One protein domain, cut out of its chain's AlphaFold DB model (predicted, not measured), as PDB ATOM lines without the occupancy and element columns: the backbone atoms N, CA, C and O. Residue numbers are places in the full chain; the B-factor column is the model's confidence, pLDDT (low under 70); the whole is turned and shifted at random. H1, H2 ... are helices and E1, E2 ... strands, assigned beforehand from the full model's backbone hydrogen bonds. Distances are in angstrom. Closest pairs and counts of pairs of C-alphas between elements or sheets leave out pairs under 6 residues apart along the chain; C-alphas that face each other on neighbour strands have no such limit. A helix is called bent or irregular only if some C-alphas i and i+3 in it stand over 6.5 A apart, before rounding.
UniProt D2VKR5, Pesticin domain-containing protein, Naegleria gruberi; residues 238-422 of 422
ATOM      1  N   VAL A 238      17.697 -30.378 -16.144       59.59
ATOM      2  CA  VAL A 238      17.623 -31.769 -16.622       59.59
ATOM      3  C   VAL A 238      18.967 -32.247 -17.184       59.59
ATOM      4  O   VAL A 238      19.282 -33.433 -17.085       59.59
ATOM      5  N   ASN A 239      19.768 -31.342 -17.750       59.19
ATOM      6  CA  ASN A 239      21.043 -31.667 -18.385       59.19
ATOM      7  C   ASN A 239      22.250 -31.627 -17.436       59.19
ATOM      8  O   ASN A 239      23.160 -32.433 -17.603       59.19
ATOM      9  N   GLU A 240      22.266 -30.712 -16.468       61.72
ATOM     10  CA  GLU A 240      23.415 -30.446 -15.591       61.72
ATOM     11  C   GLU A 240      23.276 -31.104 -14.202       61.72
ATOM     12  O   GLU A 240      24.261 -31.274 -13.486       61.72
ATOM     13  N   GLY A 241      22.066 -31.536 -13.824       60.25
ATOM     14  CA  GLY A 241      21.795 -32.200 -12.548       60.25
ATOM     15  C   GLY A 241      21.329 -31.252 -11.439       60.25
ATOM     16  O   GLY A 241      21.016 -30.083 -11.659       60.25
ATOM     17  N   LYS A 242      21.200 -31.783 -10.215       64.44
ATOM     18  CA  LYS A 242      20.739 -30.999  -9.057       64.44
ATOM     19  C   LYS A 242      21.890 -30.159  -8.490       64.44
ATOM     20  O   LYS A 242      22.977 -30.712  -8.331       64.44
ATOM     21  N   PRO A 243      21.640 -28.901  -8.079       71.50
ATOM     22  CA  PRO A 243      22.662 -28.087  -7.439       71.50
ATOM     23  C   PRO A 243      23.187 -28.742  -6.155       71.50
ATOM     24  O   PRO A 243      22.404 -29.097  -5.267       71.50
ATOM     25  N   ALA A 244      24.505 -28.884  -6.043       73.50
ATOM     26  CA  ALA A 244      25.165 -29.444  -4.871       73.50
ATOM     27  C   ALA A 244      25.542 -28.348  -3.864       73.50
ATOM     28  O   ALA A 244      26.333 -27.451  -4.159       73.50
ATOM     29  N   THR A 245      25.011 -28.439  -2.646       82.94
ATOM     30  CA  THR A 245      25.394 -27.571  -1.515       82.94
ATOM     31  C   THR A 245      26.652 -28.041  -0.800       82.94
ATOM     32  O   THR A 245      27.252 -27.285  -0.044       82.94
ATOM     33  N   THR A 246      27.061 -29.281  -1.030       89.81
ATOM     34  CA  THR A 246      28.274 -29.865  -0.460       89.81
ATOM     35  C   THR A 246      29.275 -30.069  -1.582       89.81
ATOM     36  O   THR A 246      28.903 -30.554  -2.650       89.81
ATOM     37  N   GLY A 247      30.529 -29.686  -1.347       91.31
ATOM     38  CA  GLY A 247      31.612 -29.933  -2.289       91.31
ATOM     39  C   GLY A 247      31.788 -31.427  -2.525       91.31
ATOM     40  O   GLY A 247      31.705 -32.229  -1.597       91.31
ATOM     41  N   TYR A 248      32.035 -31.798  -3.772       91.56
ATOM     42  CA  TYR A 248      32.333 -33.170  -4.175       91.56
ATOM     43  C   TYR A 248      33.379 -33.165  -5.284       91.56
ATOM     44  O   TYR A 248      33.598 -32.146  -5.932       91.56
ATOM     45  N   VAL A 249      34.024 -34.300  -5.529       91.25
ATOM     46  CA  VAL A 249      34.908 -34.472  -6.688       91.25
ATOM     47  C   VAL A 249      34.239 -35.462  -7.643       91.25
ATOM     48  O   VAL A 249      33.957 -36.582  -7.213       91.25
ATOM     49  N   PRO A 250      33.954 -35.090  -8.906       84.00
ATOM     50  CA  PRO A 250      33.371 -35.990  -9.899       84.00
ATOM     51  C   PRO A 250      34.160 -37.295 -10.044       84.00
ATOM     52  O   PRO A 250      35.359 -37.277 -10.326       84.00
ATOM     53  N   GLN A 251      33.490 -38.434  -9.871       84.38
ATOM     54  CA  GLN A 251      34.102 -39.764  -9.892       84.38
ATOM     55  C   GLN A 251      33.329 -40.727 -10.792       84.38
ATOM     56  O   GLN A 251      32.110 -40.629 -10.931       84.38
ATOM     57  N   SER A 252      34.051 -41.669 -11.400       78.56
ATOM     58  CA  SER A 252      33.458 -42.830 -12.056       78.56
ATOM     59  C   SER A 252      32.808 -43.745 -11.013       78.56
ATOM     60  O   SER A 252      33.062 -43.631  -9.813       78.56
ATOM     61  N   LYS A 253      32.007 -44.720 -11.461       74.00
ATOM     62  CA  LYS A 253      31.430 -45.736 -10.561       74.00
ATOM     63  C   LYS A 253      32.493 -46.541  -9.799       74.00
ATOM     64  O   LYS A 253      32.202 -47.037  -8.720       74.00
ATOM     65  N   ALA A 254      33.710 -46.637 -10.340       76.38
ATOM     66  CA  ALA A 254      34.846 -47.300  -9.703       76.38
ATOM     67  C   ALA A 254      35.575 -46.412  -8.670       76.38
ATOM     68  O   ALA A 254      36.580 -46.825  -8.104       76.38
ATOM     69  N   GLY A 255      35.105 -45.180  -8.425       76.31
ATOM     70  CA  GLY A 255      35.691 -44.253  -7.448       76.31
ATOM     71  C   GLY A 255      36.894 -43.448  -7.956       76.31
ATOM     72  O   GLY A 255      37.444 -42.632  -7.206       76.31
ATOM     73  N   THR A 256      37.284 -43.634  -9.221       80.62
ATOM     74  CA  THR A 256      38.352 -42.879  -9.891       80.62
ATOM     75  C   THR A 256      37.864 -41.485 -10.259       80.62
ATOM     76  O   THR A 256      36.787 -41.341 -10.837       80.62
ATOM     77  N   VAL A 257      38.651 -40.445  -9.966       82.75
ATOM     78  CA  VAL A 257      38.301 -39.069 -10.352       82.75
ATOM     79  C   VAL A 257      38.217 -38.954 -11.876       82.75
ATOM     80  O   VAL A 257      39.111 -39.404 -12.591       82.75
ATOM     81  N   ILE A 258      37.134 -38.360 -12.381       76.62
ATOM     82  CA  ILE A 258      36.908 -38.215 -13.822       76.62
ATOM     83  C   ILE A 258      37.846 -37.139 -14.375       76.62
ATOM     84  O   ILE A 258      37.802 -35.981 -13.955       76.62
ATOM     85  N   GLY A 259      38.673 -37.497 -15.360       84.12
ATOM     86  CA  GLY A 259      39.515 -36.556 -16.101       84.12
ATOM     87  C   GLY A 259      40.432 -35.713 -15.204       84.12
ATOM     88  O   GLY A 259      41.211 -36.242 -14.412       84.12
ATOM     89  N   LYS A 260      40.351 -34.385 -15.354       88.50
ATOM     90  CA  LYS A 260      41.124 -33.390 -14.584       88.50
ATOM     91  C   LYS A 260      40.256 -32.628 -13.569       88.50
ATOM     92  O   LYS A 260      40.564 -31.479 -13.260       88.50
ATOM     93  N   SER A 261      39.167 -33.245 -13.106       86.38
ATOM     94  CA  SER A 261      38.166 -32.586 -12.254       86.38
ATOM     95  C   SER A 261      38.729 -32.195 -10.888       86.38
ATOM     96  O   SER A 261      39.548 -32.924 -10.322       86.38
ATOM     97  N   GLY A 262      38.272 -31.066 -10.352       94.12
ATOM     98  CA  GLY A 262      38.532 -30.626  -8.984       94.12
ATOM     99  C   GLY A 262      37.304 -30.707  -8.077       94.12
ATOM    100  O   GLY A 262      36.328 -31.407  -8.369       94.12
ATOM    101  N   VAL A 263      37.353 -29.988  -6.949       95.12
ATOM    102  CA  VAL A 263      36.179 -29.833  -6.076       95.12
ATOM    103  C   VAL A 263      35.110 -29.032  -6.809       95.12
ATOM    104  O   VAL A 263      35.367 -27.944  -7.313       95.12
ATOM    105  N   THR A 264      33.905 -29.582  -6.855       90.25
ATOM    106  CA  THR A 264      32.755 -29.085  -7.605       90.25
ATOM    107  C   THR A 264      31.601 -28.771  -6.654       90.25
ATOM    108  O   THR A 264      31.381 -29.494  -5.681       90.25
ATOM    109  N   VAL A 265      30.869 -27.687  -6.924       89.19
ATOM    110  CA  VAL A 265      29.671 -27.247  -6.181       89.19
ATOM    111  C   VAL A 265      28.590 -26.747  -7.140       89.19
ATOM    112  O   VAL A 265      28.831 -26.584  -8.336       89.19
ATOM    113  N   GLY A 266      27.393 -26.483  -6.616       85.06
ATOM    114  CA  GLY A 266      26.277 -25.942  -7.387       85.06
ATOM    115  C   GLY A 266      25.910 -26.831  -8.562       85.06
ATOM    116  O   GLY A 266      25.895 -28.057  -8.431       85.06
ATOM    117  N   THR A 267      25.605 -26.222  -9.698       77.38
ATOM    118  CA  THR A 267      25.207 -26.934 -10.917       77.38
ATOM    119  C   THR A 267      26.439 -27.267 -11.772       77.38
ATOM    120  O   THR A 267      26.561 -26.849 -12.919       77.38
ATOM    121  N   GLY A 268      27.403 -27.988 -11.181       79.25
ATOM    122  CA  GLY A 268      28.619 -28.441 -11.871       79.25
ATOM    123  C   GLY A 268      29.766 -27.422 -11.933       79.25
ATOM    124  O   GLY A 268      30.643 -27.538 -12.786       79.25
ATOM    125  N   PHE A 269      29.797 -26.430 -11.040       88.69
ATOM    126  CA  PHE A 269      30.884 -25.452 -10.979       88.69
ATOM    127  C   PHE A 269      32.150 -26.057 -10.354       88.69
ATOM    128  O   PHE A 269      32.250 -26.192  -9.132       88.69
ATOM    129  N   ASP A 270      33.120 -26.422 -11.198       92.06
ATOM    130  CA  ASP A 270      34.426 -26.964 -10.796       92.06
ATOM    131  C   ASP A 270      35.360 -25.839 -10.314       92.06
ATOM    132  O   ASP A 270      35.966 -25.107 -11.107       92.06
ATOM    133  N   VAL A 271      35.468 -25.707  -8.991       94.19
ATOM    134  CA  VAL A 271      36.306 -24.723  -8.291       94.19
ATOM    135  C   VAL A 271      37.789 -24.998  -8.535       94.19
ATOM    136  O   VAL A 271      38.571 -24.060  -8.684       94.19
ATOM    137  N   GLY A 272      38.181 -26.269  -8.654       92.88
ATOM    138  CA  GLY A 272      39.569 -26.674  -8.896       92.88
ATOM    139  C   GLY A 272      40.089 -26.307 -10.285       92.88
ATOM    140  O   GLY A 272      41.298 -26.200 -10.502       92.88
ATOM    141  N   GLN A 273      39.191 -26.039 -11.233       90.44
ATOM    142  CA  GLN A 273      39.536 -25.453 -12.530       90.44
ATOM    143  C   GLN A 273      39.574 -23.922 -12.539       90.44
ATOM    144  O   GLN A 273      39.938 -23.328 -13.556       90.44
ATOM    145  N   GLN A 274      39.243 -23.277 -11.422       92.62
ATOM    146  CA  GLN A 274      39.369 -21.835 -11.255       92.62
ATOM    147  C   GLN A 274      40.675 -21.462 -10.552       92.62
ATOM    148  O   GLN A 274      41.409 -22.296 -10.025       92.62
ATOM    149  N   ASN A 275      40.935 -20.159 -10.533       90.00
ATOM    150  CA  ASN A 275      41.879 -19.511  -9.635       90.00
ATOM    151  C   ASN A 275      41.160 -18.367  -8.904       90.00
ATOM    152  O   ASN A 275      40.069 -17.952  -9.306       90.00
ATOM    153  N   VAL A 276      41.776 -17.831  -7.849       89.31
ATOM    154  CA  VAL A 276      41.187 -16.752  -7.033       89.31
ATOM    155  C   VAL A 276      40.797 -15.537  -7.882       89.31
ATOM    156  O   VAL A 276      39.722 -14.967  -7.698       89.31
ATOM    157  N   LYS A 277      41.623 -15.167  -8.871       89.31
ATOM    158  CA  LYS A 277      41.308 -14.084  -9.816       89.31
ATOM    159  C   LYS A 277      40.025 -14.378 -10.604       89.31
ATOM    160  O   LYS A 277      39.197 -13.490 -10.767       89.31
ATOM    161  N   GLY A 278      39.843 -15.615 -11.058       86.31
ATOM    162  CA  GLY A 278      38.658 -16.086 -11.768       86.31
ATOM    163  C   GLY A 278      37.402 -16.066 -10.901       86.31
ATOM    164  O   GLY A 278      36.358 -15.631 -11.378       86.31
ATOM    165  N   LEU A 279      37.512 -16.451  -9.624       85.31
ATOM    166  CA  LEU A 279      36.412 -16.350  -8.659       85.31
ATOM    167  C   LEU A 279      35.990 -14.894  -8.423       85.31
ATOM    168  O   LEU A 279      34.801 -14.589  -8.431       85.31
ATOM    169  N   LYS A 280      36.955 -13.977  -8.281       82.38
ATOM    170  CA  LYS A 280      36.679 -12.536  -8.155       82.38
ATOM    171  C   LYS A 280      36.053 -11.963  -9.428       82.38
ATOM    172  O   LYS A 280      35.101 -11.197  -9.350       82.38
ATOM    173  N   ALA A 281      36.532 -12.381 -10.599       84.56
ATOM    174  CA  ALA A 281      35.997 -11.951 -11.892       84.56
ATOM    175  C   ALA A 281      34.562 -12.441 -12.165       84.56
ATOM    176  O   ALA A 281      33.901 -11.905 -13.047       84.56
ATOM    177  N   LEU A 282      34.071 -13.442 -11.425       80.06
ATOM    178  CA  LEU A 282      32.659 -13.841 -11.439       80.06
ATOM    179  C   LEU A 282      31.759 -12.878 -10.643       80.06
ATOM    180  O   LEU A 282      30.543 -13.013 -10.699       80.06
ATOM    181  N   GLY A 283      32.326 -11.928  -9.891       82.00
ATOM    182  CA  GLY A 283      31.554 -11.017  -9.044       82.00
ATOM    183  C   GLY A 283      30.980 -11.684  -7.791       82.00
ATOM    184  O   GLY A 283      29.976 -11.224  -7.251       82.00
ATOM    185  N   LEU A 284      31.585 -12.785  -7.329       81.06
ATOM    186  CA  LEU A 284      31.182 -13.446  -6.087       81.06
ATOM    187  C   LEU A 284      31.517 -12.565  -4.873       81.06
ATOM    188  O   LEU A 284      32.523 -11.855  -4.865       81.06
ATOM    189  N   SER A 285      30.699 -12.648  -3.818       80.88
ATOM    190  CA  SER A 285      30.956 -11.921  -2.566       80.88
ATOM    191  C   SER A 285      32.317 -12.305  -1.965       80.88
ATOM    192  O   SER A 285      32.662 -13.490  -2.041       80.88
ATOM    193  N   PRO A 286      33.033 -11.388  -1.285       74.75
ATOM    194  CA  PRO A 286      34.325 -11.687  -0.661       74.75
ATOM    195  C   PRO A 286      34.297 -12.939   0.222       74.75
ATOM    196  O   PRO A 286      35.090 -13.849   0.012       74.75
ATOM    197  N   SER A 287      33.282 -13.076   1.082       80.38
ATOM    198  CA  SER A 287      33.114 -14.246   1.955       80.38
ATOM    199  C   SER A 287      32.998 -15.573   1.200       80.38
ATOM    200  O   SER A 287      33.415 -16.617   1.693       80.38
ATOM    201  N   LEU A 288      32.404 -15.554   0.006       80.12
ATOM    202  CA  LEU A 288      32.267 -16.743  -0.828       80.12
ATOM    203  C   LEU A 288      33.561 -17.038  -1.589       80.12
ATOM    204  O   LEU A 288      33.939 -18.198  -1.712       80.12
ATOM    205  N   VAL A 289      34.271 -16.002  -2.046       82.38
ATOM    206  CA  VAL A 289      35.619 -16.155  -2.606       82.38
ATOM    207  C   VAL A 289      36.550 -16.769  -1.563       82.38
ATOM    208  O   VAL A 289      37.246 -17.726  -1.887       82.38
ATOM    209  N   ASP A 290      36.514 -16.303  -0.317       85.06
ATOM    210  CA  ASP A 290      37.350 -16.824   0.769       85.06
ATOM    211  C   ASP A 290      37.044 -18.299   1.057       85.06
ATOM    212  O   ASP A 290      37.960 -19.111   1.167       85.06
ATOM    213  N   LYS A 291      35.760 -18.685   1.075       91.75
ATOM    214  CA  LYS A 291      35.349 -20.092   1.227       91.75
ATOM    215  C   LYS A 291      35.829 -20.989   0.088       91.75
ATOM    216  O   LYS A 291      36.146 -22.149   0.326       91.75
ATOM    217  N   LEU A 292      35.836 -20.492  -1.147       92.75
ATOM    218  CA  LEU A 292      36.155 -21.289  -2.335       92.75
ATOM    219  C   LEU A 292      37.656 -21.311  -2.663       92.75
ATOM    220  O   LEU A 292      38.136 -22.273  -3.257       92.75
ATOM    221  N   SER A 293      38.403 -20.278  -2.268       92.50
ATOM    222  CA  SER A 293      39.821 -20.098  -2.613       92.50
ATOM    223  C   SER A 293      40.721 -21.292  -2.262       92.50
ATOM    224  O   SER A 293      41.504 -21.674  -3.135       92.50
ATOM    225  N   PRO A 294      40.587 -21.950  -1.088       96.62
ATOM    226  CA  PRO A 294      41.413 -23.110  -0.736       96.62
ATOM    227  C   PRO A 294      41.282 -24.291  -1.702       96.62
ATOM    228  O   PRO A 294      42.180 -25.120  -1.787       96.62
ATOM    229  N   TYR A 295      40.174 -24.370  -2.440       96.94
ATOM    230  CA  TYR A 295      39.888 -25.458  -3.373       96.94
ATOM    231  C   TYR A 295      40.317 -25.143  -4.810       96.94
ATOM    232  O   TYR A 295      40.249 -26.015  -5.675       96.94
ATOM    233  N   THR A 296      40.739 -23.905  -5.090       93.44
ATOM    234  CA  THR A 296      41.160 -23.496  -6.435       93.44
ATOM    235  C   THR A 296      42.465 -24.171  -6.845       93.44
ATOM    236  O   THR A 296      43.339 -24.418  -6.021       93.44
ATOM    237  N   GLY A 297      42.595 -24.520  -8.126       92.31
ATOM    238  CA  GLY A 297      43.773 -25.213  -8.661       92.31
ATOM    239  C   GLY A 297      43.945 -26.679  -8.230       92.31
ATOM    240  O   GLY A 297      44.667 -27.411  -8.908       92.31
ATOM    241  N   LEU A 298      43.271 -27.134  -7.166       92.94
ATOM    242  CA  LEU A 298      43.313 -28.523  -6.711       92.94
ATOM    243  C   LEU A 298      42.510 -29.420  -7.652       92.94
ATOM    244  O   LEU A 298      41.327 -29.190  -7.902       92.94
ATOM    245  N   LYS A 299      43.144 -30.479  -8.159       93.06
ATOM    246  CA  LYS A 299      42.551 -31.401  -9.136       93.06
ATOM    247  C   LYS A 299      42.821 -32.848  -8.760       93.06
ATOM    248  O   LYS A 299      43.746 -33.142  -8.004       93.06
ATOM    249  N   GLN A 300      42.033 -33.748  -9.334       92.31
ATOM    250  CA  GLN A 300      42.219 -35.192  -9.239       92.31
ATOM    251  C   GLN A 300      42.323 -35.650  -7.776       92.31
ATOM    252  O   GLN A 300      41.508 -35.252  -6.941       92.31
ATOM    253  N   GLN A 301      43.308 -36.488  -7.459       90.00
ATOM    254  CA  GLN A 301      43.475 -37.038  -6.122       90.00
ATOM    255  C   GLN A 301      43.742 -35.948  -5.073       90.00
ATOM    256  O   GLN A 301      43.159 -35.998  -3.997       90.00
ATOM    257  N   ALA A 302      44.500 -34.898  -5.414       92.81
ATOM    258  CA  ALA A 302      44.766 -33.788  -4.497       92.81
ATOM    259  C   ALA A 302      43.478 -33.057  -4.073       92.81
ATOM    260  O   ALA A 302      43.315 -32.717  -2.903       92.81
ATOM    261  N   ALA A 303      42.529 -32.867  -4.997       94.00
ATOM    262  CA  ALA A 303      41.216 -32.304  -4.673       94.00
ATOM    263  C   ALA A 303      40.419 -33.214  -3.727       94.00
ATOM    264  O   ALA A 303      39.796 -32.731  -2.783       94.00
ATOM    265  N   LYS A 304      40.447 -34.530  -3.977       91.75
ATOM    266  CA  LYS A 304      39.740 -35.532  -3.168       91.75
ATOM    267  C   LYS A 304      40.287 -35.573  -1.741       91.75
ATOM    268  O   LYS A 304      39.512 -35.490  -0.792       91.75
ATOM    269  N   ASP A 305      41.607 -35.643  -1.605       91.81
ATOM    270  CA  ASP A 305      42.284 -35.724  -0.311       91.81
ATOM    271  C   ASP A 305      42.105 -34.438   0.497       91.81
ATOM    272  O   ASP A 305      41.847 -34.485   1.702       91.81
ATOM    273  N   PHE A 306      42.197 -33.280  -0.162       94.81
ATOM    274  CA  PHE A 306      41.978 -31.998   0.494       94.81
ATOM    275  C   PHE A 306      40.534 -31.849   0.973       94.81
ATOM    276  O   PHE A 306      40.324 -31.450   2.116       94.81
ATOM    277  N   LEU A 307      39.550 -32.207   0.142       95.38
ATOM    278  CA  LEU A 307      38.129 -32.126   0.484       95.38
ATOM    279  C   LEU A 307      37.744 -33.081   1.623       95.38
ATOM    280  O   LEU A 307      36.902 -32.737   2.449       95.38
ATOM    281  N   ALA A 308      38.363 -34.262   1.696       92.69
ATOM    282  CA  ALA A 308      38.144 -35.197   2.799       92.69
ATOM    283  C   ALA A 308      38.605 -34.617   4.149       92.69
ATOM    284  O   ALA A 308      37.959 -34.842   5.170       92.69
ATOM    285  N   LYS A 309      39.701 -33.848   4.147       96.25
ATOM    286  CA  LYS A 309      40.247 -33.175   5.339       96.25
ATOM    287  C   LYS A 309      39.562 -31.840   5.636       96.25
ATOM    288  O   LYS A 309      39.466 -31.443   6.791       96.25
ATOM    289  N   ASN A 310      39.079 -31.162   4.599       93.00
ATOM    290  CA  ASN A 310      38.455 -29.847   4.660       93.00
ATOM    291  C   ASN A 310      37.116 -29.896   3.908       93.00
ATOM    292  O   ASN A 310      37.065 -29.557   2.725       93.00
ATOM    293  N   PRO A 311      36.027 -30.361   4.545       94.88
ATOM    294  CA  PRO A 311      34.732 -30.440   3.885       94.88
ATOM    295  C   PRO A 311      34.194 -29.054   3.509       94.88
ATOM    296  O   PRO A 311      34.092 -28.157   4.347       94.88
ATOM    297  N   LEU A 312      33.773 -28.897   2.253       92.81
ATOM    298  CA  LEU A 312      33.116 -27.682   1.773       92.81
ATOM    299  C   LEU A 312      31.597 -27.809   1.900       92.81
ATOM    300  O   LEU A 312      30.987 -28.677   1.275       92.81
ATOM    301  N   SER A 313      30.973 -26.901   2.648       92.56
ATOM    302  CA  SER A 313      29.515 -26.770   2.718       92.56
ATOM    303  C   SER A 313      29.096 -25.330   2.449       92.56
ATOM    304  O   SER A 313      29.596 -24.394   3.070       92.56
ATOM    305  N   LEU A 314      28.139 -25.166   1.543       80.00
ATOM    306  CA  LEU A 314      27.559 -23.896   1.131       80.00
ATOM    307  C   LEU A 314      26.068 -23.873   1.456       80.00
ATOM    308  O   LEU A 314      25.370 -24.885   1.391       80.00
ATOM    309  N   SER A 315      25.555 -22.695   1.782       80.50
ATOM    310  CA  SER A 315      24.116 -22.479   1.880       80.50
ATOM    311  C   SER A 315      23.460 -22.535   0.492       80.50
ATOM    312  O   SER A 315      24.099 -22.235  -0.522       80.50
ATOM    313  N   PRO A 316      22.153 -22.837   0.412       78.31
ATOM    314  CA  PRO A 316      21.418 -22.760  -0.849       78.31
ATOM    315  C   PRO A 316      21.498 -21.382  -1.524       78.31
ATOM    316  O   PRO A 316      21.498 -21.300  -2.750       78.31
ATOM    317  N   ALA A 317      21.581 -20.301  -0.740       75.38
ATOM    318  CA  ALA A 317      21.721 -18.944  -1.262       75.38
ATOM    319  C   ALA A 317      23.099 -18.713  -1.902       75.38
ATOM    320  O   ALA A 317      23.186 -18.122  -2.975       75.38
ATOM    321  N   GLU A 318      24.166 -19.229  -1.287       79.12
ATOM    322  CA  GLU A 318      25.516 -19.177  -1.858       79.12
ATOM    323  C   GLU A 318      25.591 -19.974  -3.160       79.12
ATOM    324  O   GLU A 318      26.064 -19.446  -4.161       79.12
ATOM    325  N   VAL A 319      25.038 -21.189  -3.193       81.38
ATOM    326  CA  VAL A 319      24.942 -21.980  -4.431       81.38
ATOM    327  C   VAL A 319      24.179 -21.226  -5.518       81.38
ATOM    328  O   VAL A 319      24.666 -21.113  -6.639       81.38
ATOM    329  N   ALA A 320      23.026 -20.639  -5.188       76.88
ATOM    330  CA  ALA A 320      22.254 -19.857  -6.146       76.88
ATOM    331  C   ALA A 320      23.037 -18.642  -6.676       76.88
ATOM    332  O   ALA A 320      22.898 -18.290  -7.848       76.88
ATOM    333  N   SER A 321      23.870 -18.012  -5.840       77.69
ATOM    334  CA  SER A 321      24.731 -16.902  -6.262       77.69
ATOM    335  C   SER A 321      25.849 -17.349  -7.211       77.69
ATOM    336  O   SER A 321      26.109 -16.654  -8.192       77.69
ATOM    337  N   ILE A 322      26.443 -18.528  -6.980       82.75
ATOM    338  CA  ILE A 322      27.442 -19.132  -7.877       82.75
ATOM    339  C   ILE A 322      26.801 -19.450  -9.217       82.75
ATOM    340  O   ILE A 322      27.282 -18.985 -10.246       82.75
ATOM    341  N   ASP A 323      25.694 -20.195  -9.203       81.06
ATOM    342  CA  ASP A 323      25.008 -20.607 -10.424       81.06
ATOM    343  C   ASP A 323      24.586 -19.377 -11.237       81.06
ATOM    344  O   ASP A 323      24.820 -19.323 -12.441       81.06
ATOM    345  N   LYS A 324      24.053 -18.332 -10.585       79.56
ATOM    346  CA  LYS A 324      23.733 -17.070 -11.261       79.56
ATOM    347  C   LYS A 324      24.972 -16.425 -11.888       79.56
ATOM    348  O   LYS A 324      24.927 -16.080 -13.062       79.56
ATOM    349  N   ALA A 325      26.060 -16.269 -11.135       81.00
ATOM    350  CA  ALA A 325      27.280 -15.626 -11.624       81.00
ATOM    351  C   ALA A 325      27.908 -16.380 -12.809       81.00
ATOM    352  O   ALA A 325      28.336 -15.772 -13.793       81.00
ATOM    353  N   VAL A 326      27.923 -17.714 -12.741       84.12
ATOM    354  CA  VAL A 326      28.365 -18.577 -13.841       84.12
ATOM    355  C   VAL A 326      27.456 -18.377 -15.047       84.12
ATOM    356  O   VAL A 326      27.946 -18.102 -16.142       84.12
ATOM    357  N   MET A 327      26.138 -18.434 -14.861       81.69
ATOM    358  CA  MET A 327      25.197 -18.251 -15.960       81.69
ATOM    359  C   MET A 327      25.302 -16.875 -16.615       81.69
ATOM    360  O   MET A 327      25.318 -16.809 -17.844       81.69
ATOM    361  N   ASP A 328      25.457 -15.805 -15.839       80.94
ATOM    362  CA  ASP A 328      25.638 -14.449 -16.358       80.94
ATOM    363  C   ASP A 328      26.915 -14.351 -17.208       80.94
ATOM    364  O   ASP A 328      26.869 -13.882 -18.347       80.94
ATOM    365  N   LYS A 329      28.045 -14.875 -16.710       83.88
ATOM    366  CA  LYS A 329      29.319 -14.885 -17.446       83.88
ATOM    367  C   LYS A 329      29.228 -15.676 -18.750       83.88
ATOM    368  O   LYS A 329      29.674 -15.198 -19.792       83.88
ATOM    369  N   PHE A 330      28.674 -16.888 -18.702       85.12
ATOM    370  CA  PHE A 330      28.520 -17.722 -19.893       85.12
ATOM    371  C   PHE A 330      27.594 -17.063 -20.910       85.12
ATOM    372  O   PHE A 330      27.917 -17.050 -22.092       85.12
ATOM    373  N   SER A 331      26.492 -16.464 -20.459       84.31
ATOM    374  CA  SER A 331      25.547 -15.810 -21.362       84.31
ATOM    375  C   SER A 331      26.140 -14.553 -22.006       84.31
ATOM    376  O   SER A 331      25.907 -14.311 -23.187       84.31
ATOM    377  N   ALA A 332      26.951 -13.782 -21.273       86.50
ATOM    378  CA  ALA A 332      27.666 -12.633 -21.827       86.50
ATOM    379  C   ALA A 332      28.673 -13.050 -22.914       86.50
ATOM    380  O   ALA A 332      28.698 -12.464 -23.996       86.50
ATOM    381  N   ASN A 333      29.467 -14.096 -22.656       87.62
ATOM    382  CA  ASN A 333      30.421 -14.622 -23.636       87.62
ATOM    383  C   ASN A 333      29.716 -15.213 -24.861       87.62
ATOM    384  O   ASN A 333      30.109 -14.932 -25.989       87.62
ATOM    385  N   LEU A 334      28.641 -15.972 -24.642       92.62
ATOM    386  CA  LEU A 334      27.809 -16.514 -25.708       92.62
ATOM    387  C   LEU A 334      27.274 -15.392 -26.596       92.62
ATOM    388  O   LEU A 334      27.447 -15.447 -27.808       92.62
ATOM    389  N   ALA A 335      26.660 -14.361 -26.011       91.06
ATOM    390  CA  ALA A 335      26.100 -13.250 -26.773       91.06
ATOM    391  C   ALA A 335      27.168 -12.509 -27.590       91.06
ATOM    392  O   ALA A 335      26.897 -12.111 -28.722       91.06
ATOM    393  N   LYS A 336      28.387 -12.370 -27.051       91.50
ATOM    394  CA  LYS A 336      29.535 -11.811 -27.775       91.50
ATOM    395  C   LYS A 336      29.940 -12.685 -28.964       91.50
ATOM    396  O   LYS A 336      30.078 -12.167 -30.072       91.50
ATOM    397  N   ASP A 337      30.109 -13.988 -28.749       90.81
ATOM    398  CA  ASP A 337      30.478 -14.934 -29.809       90.81
ATOM    399  C   ASP A 337      29.384 -14.997 -30.891       90.81
ATOM    400  O   ASP A 337      29.683 -15.012 -32.086       90.81
ATOM    401  N   TYR A 338      28.113 -14.949 -30.479       94.00
ATOM    402  CA  TYR A 338      26.967 -14.864 -31.379       94.00
ATOM    403  C   TYR A 338      26.998 -13.594 -32.225       94.00
ATOM    404  O   TYR A 338      26.929 -13.688 -33.447       94.00
ATOM    405  N   ALA A 339      27.141 -12.423 -31.599       92.31
ATOM    406  CA  ALA A 339      27.157 -11.144 -32.305       92.31
ATOM    407  C   ALA A 339      28.269 -11.093 -33.366       92.31
ATOM    408  O   ALA A 339      28.033 -10.646 -34.487       92.31
ATOM    409  N   ALA A 340      29.456 -11.622 -33.049       92.00
ATOM    410  CA  ALA A 340      30.571 -11.693 -33.990       92.00
ATOM    411  C   ALA A 340      30.276 -12.581 -35.216       92.00
ATOM    412  O   ALA A 340      30.729 -12.279 -36.321       92.00
ATOM    413  N   ALA A 341      29.525 -13.671 -35.044       92.44
ATOM    414  CA  ALA A 341      29.117 -14.527 -36.156       92.44
ATOM    415  C   ALA A 341      27.940 -13.931 -36.943       92.44
ATOM    416  O   ALA A 341      27.984 -13.891 -38.170       92.44
ATOM    417  N   ALA A 342      26.918 -13.426 -36.247       92.25
ATOM    418  CA  ALA A 342      25.730 -12.819 -36.840       92.25
ATOM    419  C   ALA A 342      26.068 -11.571 -37.672       92.25
ATOM    420  O   ALA A 342      25.442 -11.330 -38.699       92.25
ATOM    421  N   ALA A 343      27.106 -10.812 -37.297       92.69
ATOM    422  CA  ALA A 343      27.590  -9.666 -38.071       92.69
ATOM    423  C   ALA A 343      28.005 -10.022 -39.512       92.69
ATOM    424  O   ALA A 343      27.977  -9.158 -40.384       92.69
ATOM    425  N   LYS A 344      28.351 -11.288 -39.779       92.56
ATOM    426  CA  LYS A 344      28.730 -11.777 -41.115       92.56
ATOM    427  C   LYS A 344      27.528 -12.111 -41.999       92.56
ATOM    428  O   LYS A 344      27.716 -12.417 -43.172       92.56
ATOM    429  N   ASN A 345      26.314 -12.080 -41.451       89.00
ATOM    430  CA  ASN A 345      25.098 -12.420 -42.168       89.00
ATOM    431  C   ASN A 345      24.059 -11.279 -42.069       89.00
ATOM    432  O   ASN A 345      23.513 -11.024 -40.990       89.00
ATOM    433  N   PRO A 346      23.731 -10.598 -43.184       88.19
ATOM    434  CA  PRO A 346      22.772  -9.496 -43.194       88.19
ATOM    435  C   PRO A 346      21.389  -9.859 -42.641       88.19
ATOM    436  O   PRO A 346      20.777  -9.016 -41.986       88.19
ATOM    437  N   THR A 347      20.937 -11.101 -42.846       87.56
ATOM    438  CA  THR A 347      19.599 -11.580 -42.455       87.56
ATOM    439  C   THR A 347      19.534 -12.134 -41.028       87.56
ATOM    440  O   THR A 347      18.457 -12.496 -40.555       87.56
ATOM    441  N   ALA A 348      20.667 -12.201 -40.323       90.19
ATOM    442  CA  ALA A 348      20.716 -12.680 -38.948       90.19
ATOM    443  C   ALA A 348      19.970 -11.743 -37.989       90.19
ATOM    444  O   ALA A 348      20.027 -10.515 -38.119       90.19
ATOM    445  N   VAL A 349      19.347 -12.324 -36.958       89.69
ATOM    446  CA  VAL A 349      18.879 -11.544 -35.805       89.69
ATOM    447  C   VAL A 349      20.093 -10.865 -35.164       89.69
ATOM    448  O   VAL A 349      21.099 -11.504 -34.875       89.69
ATOM    449  N   LYS A 350      20.044  -9.542 -34.968       84.75
ATOM    450  CA  LYS A 350      21.249  -8.782 -34.588       84.75
ATOM    451  C   LYS A 350      21.715  -9.059 -33.162       84.75
ATOM    452  O   LYS A 350      22.917  -9.175 -32.933       84.75
ATOM    453  N   ASN A 351      20.788  -9.192 -32.214       87.38
ATOM    454  CA  ASN A 351      21.134  -9.440 -30.816       87.38
ATOM    455  C   ASN A 351      20.678 -10.826 -30.371       87.38
ATOM    456  O   ASN A 351      19.535 -11.216 -30.591       87.38
ATOM    457  N   PHE A 352      21.533 -11.519 -29.619       88.94
ATOM    458  CA  PHE A 352      21.211 -12.840 -29.073       88.94
ATOM    459  C   PHE A 352      19.919 -12.846 -28.234       88.94
ATOM    460  O   PHE A 352      19.116 -13.770 -28.319       88.94
ATOM    461  N   LYS A 353      19.678 -11.777 -27.461       87.69
ATOM    462  CA  LYS A 353      18.466 -11.612 -26.637       87.69
ATOM    463  C   LYS A 353      17.159 -11.533 -27.440       87.69
ATOM    464  O   LYS A 353      16.096 -11.754 -26.857       87.69
ATOM    465  N   ASP A 354      17.245 -11.230 -28.734       87.50
ATOM    466  CA  ASP A 354      16.092 -11.060 -29.618       87.50
ATOM    467  C   ASP A 354      15.740 -12.372 -30.346       87.50
ATOM    468  O   ASP A 354      14.686 -12.471 -30.966       87.50
ATOM    469  N   LEU A 355      16.576 -13.413 -30.221       87.56
ATOM    470  CA  LEU A 355      16.258 -14.754 -30.713       87.56
ATOM    471  C   LEU A 355      15.056 -15.360 -29.968       87.56
ATOM    472  O   LEU A 355      14.805 -15.013 -28.806       87.56
ATOM    473  N   PRO A 356      14.345 -16.333 -30.562       88.56
ATOM    474  CA  PRO A 356      13.317 -17.086 -29.851       88.56
ATOM    475  C   PRO A 356      13.857 -17.720 -28.558       88.56
ATOM    476  O   PRO A 356      14.974 -18.236 -28.524       88.56
ATOM    477  N   ALA A 357      13.056 -17.725 -27.490       84.44
ATOM    478  CA  ALA A 357      13.423 -18.334 -26.205       84.44
ATOM    479  C   ALA A 357      13.955 -19.788 -26.306       84.44
ATOM    480  O   ALA A 357      14.999 -20.076 -25.708       84.44
ATOM    481  N   PRO A 358      13.338 -20.706 -27.084       82.56
ATOM    482  CA  PRO A 358      13.889 -22.056 -27.250       82.56
ATOM    483  C   PRO A 358      15.266 -22.061 -27.931       82.56
ATOM    484  O   PRO A 358      16.139 -22.840 -27.548       82.56
ATOM    485  N   VAL A 359      15.506 -21.142 -28.875       92.50
ATOM    486  CA  VAL A 359      16.809 -20.979 -29.543       92.50
ATOM    487  C   VAL A 359      17.858 -20.490 -28.544       92.50
ATOM    488  O   VAL A 359      18.940 -21.070 -28.469       92.50
ATOM    489  N   GLN A 360      17.537 -19.477 -27.728       93.38
ATOM    490  CA  GLN A 360      18.449 -18.974 -26.691       93.38
ATOM    491  C   GLN A 360      18.830 -20.073 -25.689       93.38
ATOM    492  O   GLN A 360      19.996 -20.209 -25.320       93.38
ATOM    493  N   SER A 361      17.855 -20.883 -25.277       85.62
ATOM    494  CA  SER A 361      18.038 -21.961 -24.297       85.62
ATOM    495  C   SER A 361      18.958 -23.064 -24.817       85.62
ATOM    496  O   SER A 361      19.882 -23.496 -24.123       85.62
ATOM    497  N   VAL A 362      18.740 -23.490 -26.060       91.62
ATOM    498  CA  VAL A 362      19.536 -24.538 -26.706       91.62
ATOM    499  C   VAL A 362      20.940 -24.044 -27.033       91.62
ATOM    500  O   VAL A 362      21.911 -24.736 -26.726       91.62
ATOM    501  N   ALA A 363      21.071 -22.815 -27.542       94.69
ATOM    502  CA  ALA A 363      22.368 -22.179 -27.745       94.69
ATOM    503  C   ALA A 363      23.162 -22.095 -26.434       94.69
ATOM    504  O   ALA A 363      24.342 -22.447 -26.413       94.69
ATOM    505  N   TYR A 364      22.515 -21.699 -25.331       91.00
ATOM    506  CA  TYR A 364      23.147 -21.690 -24.015       91.00
ATOM    507  C   TYR A 364      23.590 -23.087 -23.586       91.00
ATOM    508  O   TYR A 364      24.728 -23.251 -23.159       91.00
ATOM    509  N   SER A 365      22.730 -24.100 -23.717       87.62
ATOM    510  CA  SER A 365      23.057 -25.465 -23.295       87.62
ATOM    511  C   SER A 365      24.267 -26.034 -24.047       87.62
ATOM    512  O   SER A 365      25.177 -26.579 -23.416       87.62
ATOM    513  N   VAL A 366      24.326 -25.858 -25.372       90.81
ATOM    514  CA  VAL A 366      25.475 -26.282 -26.190       90.81
ATOM    515  C   VAL A 366      26.727 -25.486 -25.810       90.81
ATOM    516  O   VAL A 366      27.785 -26.068 -25.560       90.81
ATOM    517  N   TYR A 367      26.618 -24.160 -25.696       91.31
ATOM    518  CA  TYR A 367      27.748 -23.305 -25.336       91.31
ATOM    519  C   TYR A 367      28.297 -23.614 -23.940       91.31
ATOM    520  O   TYR A 367      29.509 -23.668 -23.759       91.31
ATOM    521  N   HIS A 368      27.428 -23.852 -22.955       83.62
ATOM    522  CA  HIS A 368      27.810 -24.185 -21.584       83.62
ATOM    523  C   HIS A 368      28.625 -25.479 -21.528       83.62
ATOM    524  O   HIS A 368      29.676 -25.525 -20.888       83.62
ATOM    525  N   GLN A 369      28.195 -26.505 -22.266       83.44
ATOM    526  CA  GLN A 369      28.885 -27.788 -22.290       83.44
ATOM    527  C   GLN A 369      30.269 -27.709 -22.949       83.44
ATOM    528  O   GLN A 369      31.230 -28.296 -22.455       83.44
ATOM    529  N   TYR A 370      30.395 -26.979 -24.059       83.94
ATOM    530  CA  TYR A 370      31.652 -26.912 -24.812       83.94
ATOM    531  C   TYR A 370      32.558 -25.744 -24.394       83.94
ATOM    532  O   TYR A 370      33.765 -25.760 -24.659       83.94
ATOM    533  N   GLY A 371      32.007 -24.737 -23.722       83.62
ATOM    534  CA  GLY A 371      32.676 -23.516 -23.276       83.62
ATOM    535  C   GLY A 371      32.976 -22.492 -24.377       83.62
ATOM    536  O   GLY A 371      33.498 -21.426 -24.066       83.62
ATOM    537  N   SER A 372      32.720 -22.815 -25.648       86.62
ATOM    538  CA  SER A 372      32.878 -21.919 -26.801       86.62
ATOM    539  C   SER A 372      32.245 -22.535 -28.051       86.62
ATOM    540  O   SER A 372      32.303 -23.753 -28.242       86.62
ATOM    541  N   PHE A 373      31.743 -21.688 -28.951       91.88
ATOM    542  CA  PHE A 373      31.269 -22.100 -30.275       91.88
ATOM    543  C   PHE A 373      32.381 -22.490 -31.257       91.88
ATOM    544  O   PHE A 373      32.114 -23.163 -32.246       91.88
ATOM    545  N   SER A 374      33.645 -22.162 -30.971       91.94
ATOM    546  CA  SER A 374      34.786 -22.635 -31.778       91.94
ATOM    547  C   SER A 374      34.906 -24.165 -31.815       91.94
ATOM    548  O   SER A 374      35.449 -24.717 -32.764       91.94
ATOM    549  N   LYS A 375      34.366 -24.857 -30.802       90.69
ATOM    550  CA  LYS A 375      34.303 -26.325 -30.743       90.69
ATOM    551  C   LYS A 375      33.046 -26.906 -31.393       90.69
ATOM    552  O   LYS A 375      32.937 -28.119 -31.507       90.69
ATOM    553  N   THR A 376      32.091 -26.059 -31.767       94.19
ATOM    554  CA  THR A 376      30.800 -26.439 -32.360       94.19
ATOM    555  C   THR A 376      30.476 -25.541 -33.569       94.19
ATOM    556  O   THR A 376      29.406 -24.931 -33.633       94.19
ATOM    557  N   PRO A 377      31.400 -25.415 -34.547       94.94
ATOM    558  CA  PRO A 377      31.294 -24.412 -35.607       94.94
ATOM    559  C   PRO A 377      30.096 -24.638 -36.542       94.94
ATOM    560  O   PRO A 377      29.488 -23.660 -36.972       94.94
ATOM    561  N   SER A 378      29.718 -25.895 -36.819       95.81
ATOM    562  CA  SER A 378      28.528 -26.210 -37.632       95.81
ATOM    563  C   SER A 378      27.256 -25.689 -36.961       95.81
ATOM    564  O   SER A 378      26.531 -24.884 -37.550       95.81
ATOM    565  N   PHE A 379      27.038 -26.057 -35.693       96.31
ATOM    566  CA  PHE A 379      25.924 -25.560 -34.887       96.31
ATOM    567  C   PHE A 379      25.889 -24.027 -34.831       96.31
ATOM    568  O   PHE A 379      24.837 -23.418 -35.033       96.31
ATOM    569  N   MET A 380      27.042 -23.389 -34.614       96.12
ATOM    570  CA  MET A 380      27.132 -21.931 -34.551       96.12
ATOM    571  C   MET A 380      26.767 -21.256 -35.874       96.12
ATOM    572  O   MET A 380      26.073 -20.240 -35.876       96.12
ATOM    573  N   ASN A 381      27.204 -21.824 -37.000       95.19
ATOM    574  CA  ASN A 381      26.836 -21.319 -38.315       95.19
ATOM    575  C   ASN A 381      25.314 -21.356 -38.502       95.19
ATOM    576  O   ASN A 381      24.726 -20.342 -38.852       95.19
ATOM    577  N   LYS A 382      24.670 -22.484 -38.173       95.69
ATOM    578  CA  LYS A 382      23.206 -22.632 -38.248       95.69
ATOM    579  C   LYS A 382      22.469 -21.623 -37.363       95.69
ATOM    580  O   LYS A 382      21.507 -20.996 -37.802       95.69
ATOM    581  N   LEU A 383      22.964 -21.411 -36.143       95.75
ATOM    582  CA  LEU A 383      22.442 -20.409 -35.216       95.75
ATOM    583  C   LEU A 383      22.559 -18.978 -35.774       95.75
ATOM    584  O   LEU A 383      21.599 -18.211 -35.701       95.75
ATOM    585  N   ALA A 384      23.710 -18.608 -36.343       93.75
ATOM    586  CA  ALA A 384      23.942 -17.279 -36.918       93.75
ATOM    587  C   ALA A 384      23.209 -17.044 -38.248       93.75
ATOM    588  O   ALA A 384      23.035 -15.897 -38.657       93.75
ATOM    589  N   THR A 385      22.761 -18.101 -38.927       90.94
ATOM    590  CA  THR A 385      21.977 -17.999 -40.165       90.94
ATOM    591  C   THR A 385      20.475 -18.155 -39.964       90.94
ATOM    592  O   THR A 385      19.746 -18.209 -40.948       90.94
ATOM    593  N   ASN A 386      20.004 -18.206 -38.712       91.62
ATOM    594  CA  ASN A 386      18.611 -18.498 -38.357       91.62
ATOM    595  C   ASN A 386      18.089 -19.825 -38.957       91.62
ATOM    596  O   ASN A 386      16.884 -19.996 -39.133       91.62
ATOM    597  N   ASP A 387      18.976 -20.777 -39.265       93.12
ATOM    598  CA  ASP A 387      18.603 -22.080 -39.822       93.12
ATOM    599  C   ASP A 387      18.216 -23.037 -38.688       93.12
ATOM    600  O   ASP A 387      18.971 -23.927 -38.293       93.12
ATOM    601  N   TYR A 388      17.038 -22.809 -38.106       92.44
ATOM    602  CA  TYR A 388      16.580 -23.565 -36.940       92.44
ATOM    603  C   TYR A 388      16.282 -25.033 -37.261       92.44
ATOM    604  O   TYR A 388      16.539 -25.901 -36.427       92.44
ATOM    605  N   ASN A 389      15.825 -25.336 -38.478       89.75
ATOM    606  CA  ASN A 389      15.665 -26.719 -38.932       89.75
ATOM    607  C   ASN A 389      17.031 -27.411 -39.046       89.75
ATOM    608  O   ASN A 389      17.203 -28.534 -38.568       89.75
ATOM    609  N   GLY A 390      18.031 -26.717 -39.594       89.69
ATOM    610  CA  GLY A 390      19.412 -27.182 -39.614       89.69
ATOM    611  C   GLY A 390      20.010 -27.351 -38.216       89.69
ATOM    612  O   GLY A 390      20.746 -28.308 -37.998       89.69
ATOM    613  N   MET A 391      19.665 -26.495 -37.244       94.88
ATOM    614  CA  MET A 391      20.064 -26.679 -35.840       94.88
ATOM    615  C   MET A 391      19.478 -27.961 -35.241       94.88
ATOM    616  O   MET A 391      20.200 -28.700 -34.577       94.88
ATOM    617  N   VAL A 392      18.191 -28.245 -35.471       84.38
ATOM    618  CA  VAL A 392      17.558 -29.496 -35.022       84.38
ATOM    619  C   VAL A 392      18.282 -30.692 -35.634       84.38
ATOM    620  O   VAL A 392      18.695 -31.590 -34.903       84.38
ATOM    621  N   HIS A 393      18.496 -30.684 -36.952       88.38
ATOM    622  CA  HIS A 393      19.193 -31.767 -37.644       88.38
ATOM    623  C   HIS A 393      20.623 -31.974 -37.119       88.38
ATOM    624  O   HIS A 393      21.031 -33.110 -36.880       88.38
ATOM    625  N   GLU A 394      21.373 -30.891 -36.905       93.69
ATOM    626  CA  GLU A 394      22.712 -30.922 -36.310       93.69
ATOM    627  C   GLU A 394      22.685 -31.546 -34.910       93.69
ATOM    628  O   GLU A 394      23.480 -32.429 -34.619       93.69
ATOM    629  N   LEU A 395      21.747 -31.148 -34.043       86.94
ATOM    630  CA  LEU A 395      21.623 -31.711 -32.694       86.94
ATOM    631  C   LEU A 395      21.310 -33.212 -32.729       86.94
ATOM    632  O   LEU A 395      21.916 -33.983 -31.988       86.94
ATOM    633  N   ARG A 396      20.416 -33.669 -33.612       85.75
ATOM    634  CA  ARG A 396      20.117 -35.107 -33.752       85.75
ATOM    635  C   ARG A 396      21.333 -35.921 -34.205       85.75
ATOM    636  O   ARG A 396      21.449 -37.084 -33.830       85.75
ATOM    637  N   ASN A 397      22.235 -35.301 -34.965       88.44
ATOM    638  CA  ASN A 397      23.380 -35.950 -35.605       88.44
ATOM    639  C   ASN A 397      24.729 -35.388 -35.127       88.44
ATOM    640  O   ASN A 397      25.709 -35.404 -35.866       88.44
ATOM    641  N   PHE A 398      24.787 -34.896 -33.887       87.19
ATOM    642  CA  PHE A 398      25.902 -34.076 -33.397       87.19
ATOM    643  C   PHE A 398      27.253 -34.809 -33.340       87.19
ATOM    644  O   PHE A 398      28.306 -34.179 -33.299       87.19
ATOM    645  N   GLY A 399      27.235 -36.146 -33.291       84.12
ATOM    646  CA  GLY A 399      28.440 -36.984 -33.285       84.12
ATOM    647  C   GLY A 399      29.221 -36.998 -31.964       84.12
ATOM    648  O   GLY A 399      30.316 -37.554 -31.912       84.12
ATOM    649  N   ASP A 400      28.680 -36.407 -30.893       82.69
ATOM    650  CA  ASP A 400      29.265 -36.473 -29.553       82.69
ATOM    651  C   ASP A 400      28.807 -37.716 -28.765       82.69
ATOM    652  O   ASP A 400      27.895 -38.449 -29.148       82.69
ATOM    653  N   SER A 401      29.434 -37.951 -27.611       75.56
ATOM    654  CA  SER A 401      29.029 -39.009 -26.677       75.56
ATOM    655  C   SER A 401      27.779 -38.658 -25.852       75.56
ATOM    656  O   SER A 401      27.423 -39.395 -24.932       75.56
ATOM    657  N   TYR A 402      27.100 -37.546 -26.152       73.81
ATOM    658  CA  TYR A 402      25.990 -36.984 -25.379       73.81
ATOM    659  C   TYR A 402      24.680 -36.949 -26.179       73.81
ATOM    660  O   TYR A 402      23.828 -36.085 -25.947       73.81
ATOM    661  N   SER A 403      24.470 -37.926 -27.063       66.88
ATOM    662  CA  SER A 403      23.306 -38.020 -27.958       66.88
ATOM    663  C   SER A 403      21.953 -37.839 -27.253       66.88
ATOM    664  O   SER A 403      21.068 -37.160 -27.765       66.88
ATOM    665  N   THR A 404      21.774 -38.359 -26.033       74.38
ATOM    666  CA  THR A 404      20.529 -38.165 -25.264       74.38
ATOM    667  C   THR A 404      20.305 -36.701 -24.868       74.38
ATOM    668  O   THR A 404      19.175 -36.219 -24.907       74.38
ATOM    669  N   ARG A 405      21.365 -35.974 -24.487       78.50
ATOM    670  CA  ARG A 405      21.290 -34.536 -24.174       78.50
ATOM    671  C   ARG A 405      20.972 -33.734 -25.430       78.50
ATOM    672  O   ARG A 405      20.071 -32.899 -25.389       78.50
ATOM    673  N   ARG A 406      21.662 -34.027 -26.534       87.94
ATOM    674  CA  ARG A 406      21.434 -33.374 -27.827       87.94
ATOM    675  C   ARG A 406      20.008 -33.586 -28.339       87.94
ATOM    676  O   ARG A 406      19.365 -32.635 -28.770       87.94
ATOM    677  N   ASN A 407      19.466 -34.794 -28.182       73.69
ATOM    678  CA  ASN A 407      18.074 -35.093 -28.517       73.69
ATOM    679  C   ASN A 407      17.073 -34.272 -27.693       73.69
ATOM    680  O   ASN A 407      16.143 -33.721 -28.270       73.69
ATOM    681  N   ARG A 408      17.288 -34.108 -26.378       80.50
ATOM    682  CA  ARG A 408      16.425 -33.245 -25.546       80.50
ATOM    683  C   ARG A 408      16.479 -31.776 -25.963       80.50
ATOM    684  O   ARG A 408      15.470 -31.084 -25.901       80.50
ATOM    685  N   GLU A 409      17.653 -31.289 -26.352       84.19
ATOM    686  CA  GLU A 409      17.812 -29.928 -26.870       84.19
ATOM    687  C   GLU A 409      17.082 -29.751 -28.207       84.19
ATOM    688  O   GLU A 409      16.401 -28.746 -28.392       84.19
ATOM    689  N   ALA A 410      17.152 -30.745 -29.096       77.81
ATOM    690  CA  ALA A 410      16.390 -30.757 -30.340       77.81
ATOM    691  C   ALA A 410      14.871 -30.787 -30.084       77.81
ATOM    692  O   ALA A 410      14.154 -29.951 -30.630       77.81
ATOM    693  N   ASP A 411      14.388 -31.660 -29.189       76.12
ATOM    694  CA  ASP A 411      12.972 -31.731 -28.794       76.12
ATOM    695  C   ASP A 411      12.472 -30.384 -28.237       76.12
ATOM    696  O   ASP A 411      11.379 -29.916 -28.571       76.12
ATOM    697  N   HIS A 412      13.278 -29.737 -27.386       80.56
ATOM    698  CA  HIS A 412      12.969 -28.425 -26.816       80.56
ATOM    699  C   HIS A 412      12.901 -27.337 -27.896       80.56
ATOM    700  O   HIS A 412      11.993 -26.505 -27.875       80.56
ATOM    701  N   LEU A 413      13.827 -27.359 -28.860       81.69
ATOM    702  CA  LEU A 413      13.830 -26.418 -29.976       81.69
ATOM    703  C   LEU A 413      12.582 -26.579 -30.850       81.69
ATOM    704  O   LEU A 413      11.868 -25.605 -31.084       81.69
ATOM    705  N   GLU A 414      12.284 -27.804 -31.283       78.44
ATOM    706  CA  GLU A 414      11.138 -28.103 -32.150       78.44
ATOM    707  C   GLU A 414       9.803 -27.758 -31.485       78.44
ATOM    708  O   GLU A 414       8.938 -27.135 -32.104       78.44
ATOM    709  N   SER A 415       9.622 -28.156 -30.223       75.06
ATOM    710  CA  SER A 415       8.383 -27.885 -29.483       75.06
ATOM    711  C   SER A 415       8.194 -26.393 -29.206       75.06
ATOM    712  O   SER A 415       7.097 -25.871 -29.407       75.06
ATOM    713  N   GLY A 416       9.258 -25.692 -28.806       72.31
ATOM    714  CA  GLY A 416       9.198 -24.263 -28.521       72.31
ATOM    715  C   GLY A 416       8.940 -23.407 -29.761       72.31
ATOM    716  O   GLY A 416       8.223 -22.416 -29.667       72.31
ATOM    717  N   LEU A 417       9.489 -23.782 -30.923       74.19
ATOM    718  CA  LEU A 417       9.230 -23.074 -32.181       74.19
ATOM    719  C   LEU A 417       7.788 -23.274 -32.658       74.19
ATOM    720  O   LEU A 417       7.133 -22.296 -33.004       74.19
ATOM    721  N   LYS A 418       7.263 -24.508 -32.596       69.50
ATOM    722  CA  LYS A 418       5.860 -24.808 -32.944       69.50
ATOM    723  C   LYS A 418       4.868 -24.030 -32.080       69.50
ATOM    724  O   LYS A 418       3.870 -23.533 -32.590       69.50
ATOM    725  N   ALA A 419       5.156 -23.907 -30.785       65.31
ATOM    726  CA  ALA A 419       4.320 -23.162 -29.846       65.31
ATOM    727  C   ALA A 419       4.368 -21.635 -30.043       65.31
ATOM    728  O   ALA A 419       3.517 -20.942 -29.503       65.31
ATOM    729  N   ALA A 420       5.363 -21.106 -30.763       62.19
ATOM    730  CA  ALA A 420       5.478 -19.678 -31.066       62.19
ATOM    731  C   ALA A 420       4.863 -19.294 -32.426       62.19
ATOM    732  O   ALA A 420       4.695 -18.108 -32.698       62.19
ATOM    733  N   SER A 421       4.578 -20.281 -33.284       57.72
ATOM    734  CA  SER A 421       4.014 -20.098 -34.629       57.72
ATOM    735  C   SER A 421       2.500 -20.317 -34.724       57.72
ATOM    736  O   SER A 421       1.934 -20.100 -35.792       57.72
ATOM    737  N   GLY A 422       1.868 -20.800 -33.652       38.72
ATOM    738  CA  GLY A 422       0.416 -20.947 -33.521       38.72
ATOM    739  C   GLY A 422      -0.097 -20.064 -32.402       38.72
ATOM    740  O   GLY A 422      -1.282 -19.680 -32.486       38.72
TER     741      GLY A 422
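What this domain is: This is residues 238 to 422 of the 422 residues of the protein "Pesticin domain-containing protein" of Naegleria gruberi (UniProt D2VKR5). Two lobes sit at the two ends of one long helix, H4. The first lobe is a small two-stranded hairpin of E1 and E2 with the short helices H1, H2 and H3; in the second, H5, H6, H7 and H8 run side by side, H4 crosses H5 with its residues 330 to 334, and the last residues of H4, 338 to 342, make a corner with H6, where Ala 342 comes closest to Ala 384. The 185 printed residues include two named strands followed by eight named helices, in the order E1 E2 H1 H2 H3 H4 H5 H6 H7 H8, and the class is mostly helix. The sheet, in the order E1 - E2, is antiparallel. The whole is compact, with a radius of gyration of the C-alphas of 18.3 A, and only just elongated, spanning 55 by 36 by 29 A.

Where its parts are: E1, residues 244 to 248, begins at C-alpha 244 (25.165, -29.444, -4.871), and E2 is residues 264 to 266. H1 is residues 276 to 281, H2 residues 286 to 295 and H3 residues 300 to 309. H2 is irregular: C-alphas 291 and 294 are 7.1 A apart. H4, residues 316 to 342, is 37.6 A long, from (21.418, -22.760, -0.849) to (25.730, -12.819, -36.840). H5 is residues 357 to 370, 20.2 A; H6 is residues 377 to 384 and H7 residues 388 to 396. H8, residues 403 to 421, is 27.2 A long and ends at C-alpha 421 (4.014, -20.098, -34.629).

How they stand to each other: E1 and E2 form a hairpin, with N 264 and O 248 2.7 A apart and N 244 and O 266 2.9 A apart, within hydrogen-bond range. The closest C-alphas of E2 and H4, Gly 266 and Val 319, are 5.1 A apart. H1 and H2, a helical hairpin, touch at Val 276 and Ser 293, C-alphas 5.7 A apart. H2 and H3 only just touch, with 3 pairs of C-alphas within 8 A, the closest Tyr 295 and Ala 303 at 7.1 A. H4 touches H5 with residues 330 to 334 alone, about perpendicular at 80 degrees, closest at C-alphas 330 and 368, 6.7 A. H5 and H8 touch at C-alphas 358 and 413, 5.1 A, at a shallow tilt of 18 degrees, opposite ways. H7 and H8, a helical hairpin, touch at C-alphas 392 and 410, 5.0 A. H6 and H7, another, touch at C-alphas 382 and 391, 5.7 A. Every O i to N i+4 pair is within hydrogen-bond range in H1, H3, H4, H5, H6, H7 and H8; in H2 it is 4 of 6.

The domain as a whole: The C-alphas farthest apart, Lys 309 and Gly 422, are 57.0 A apart. The printed part has no cut and ends at the chain's last residue. The links E1 to E2 and H4 to H5 are long. Mean pLDDT of the printed part is 85.3; residues 238 to 242, 403 and 418 to 422 are under 70.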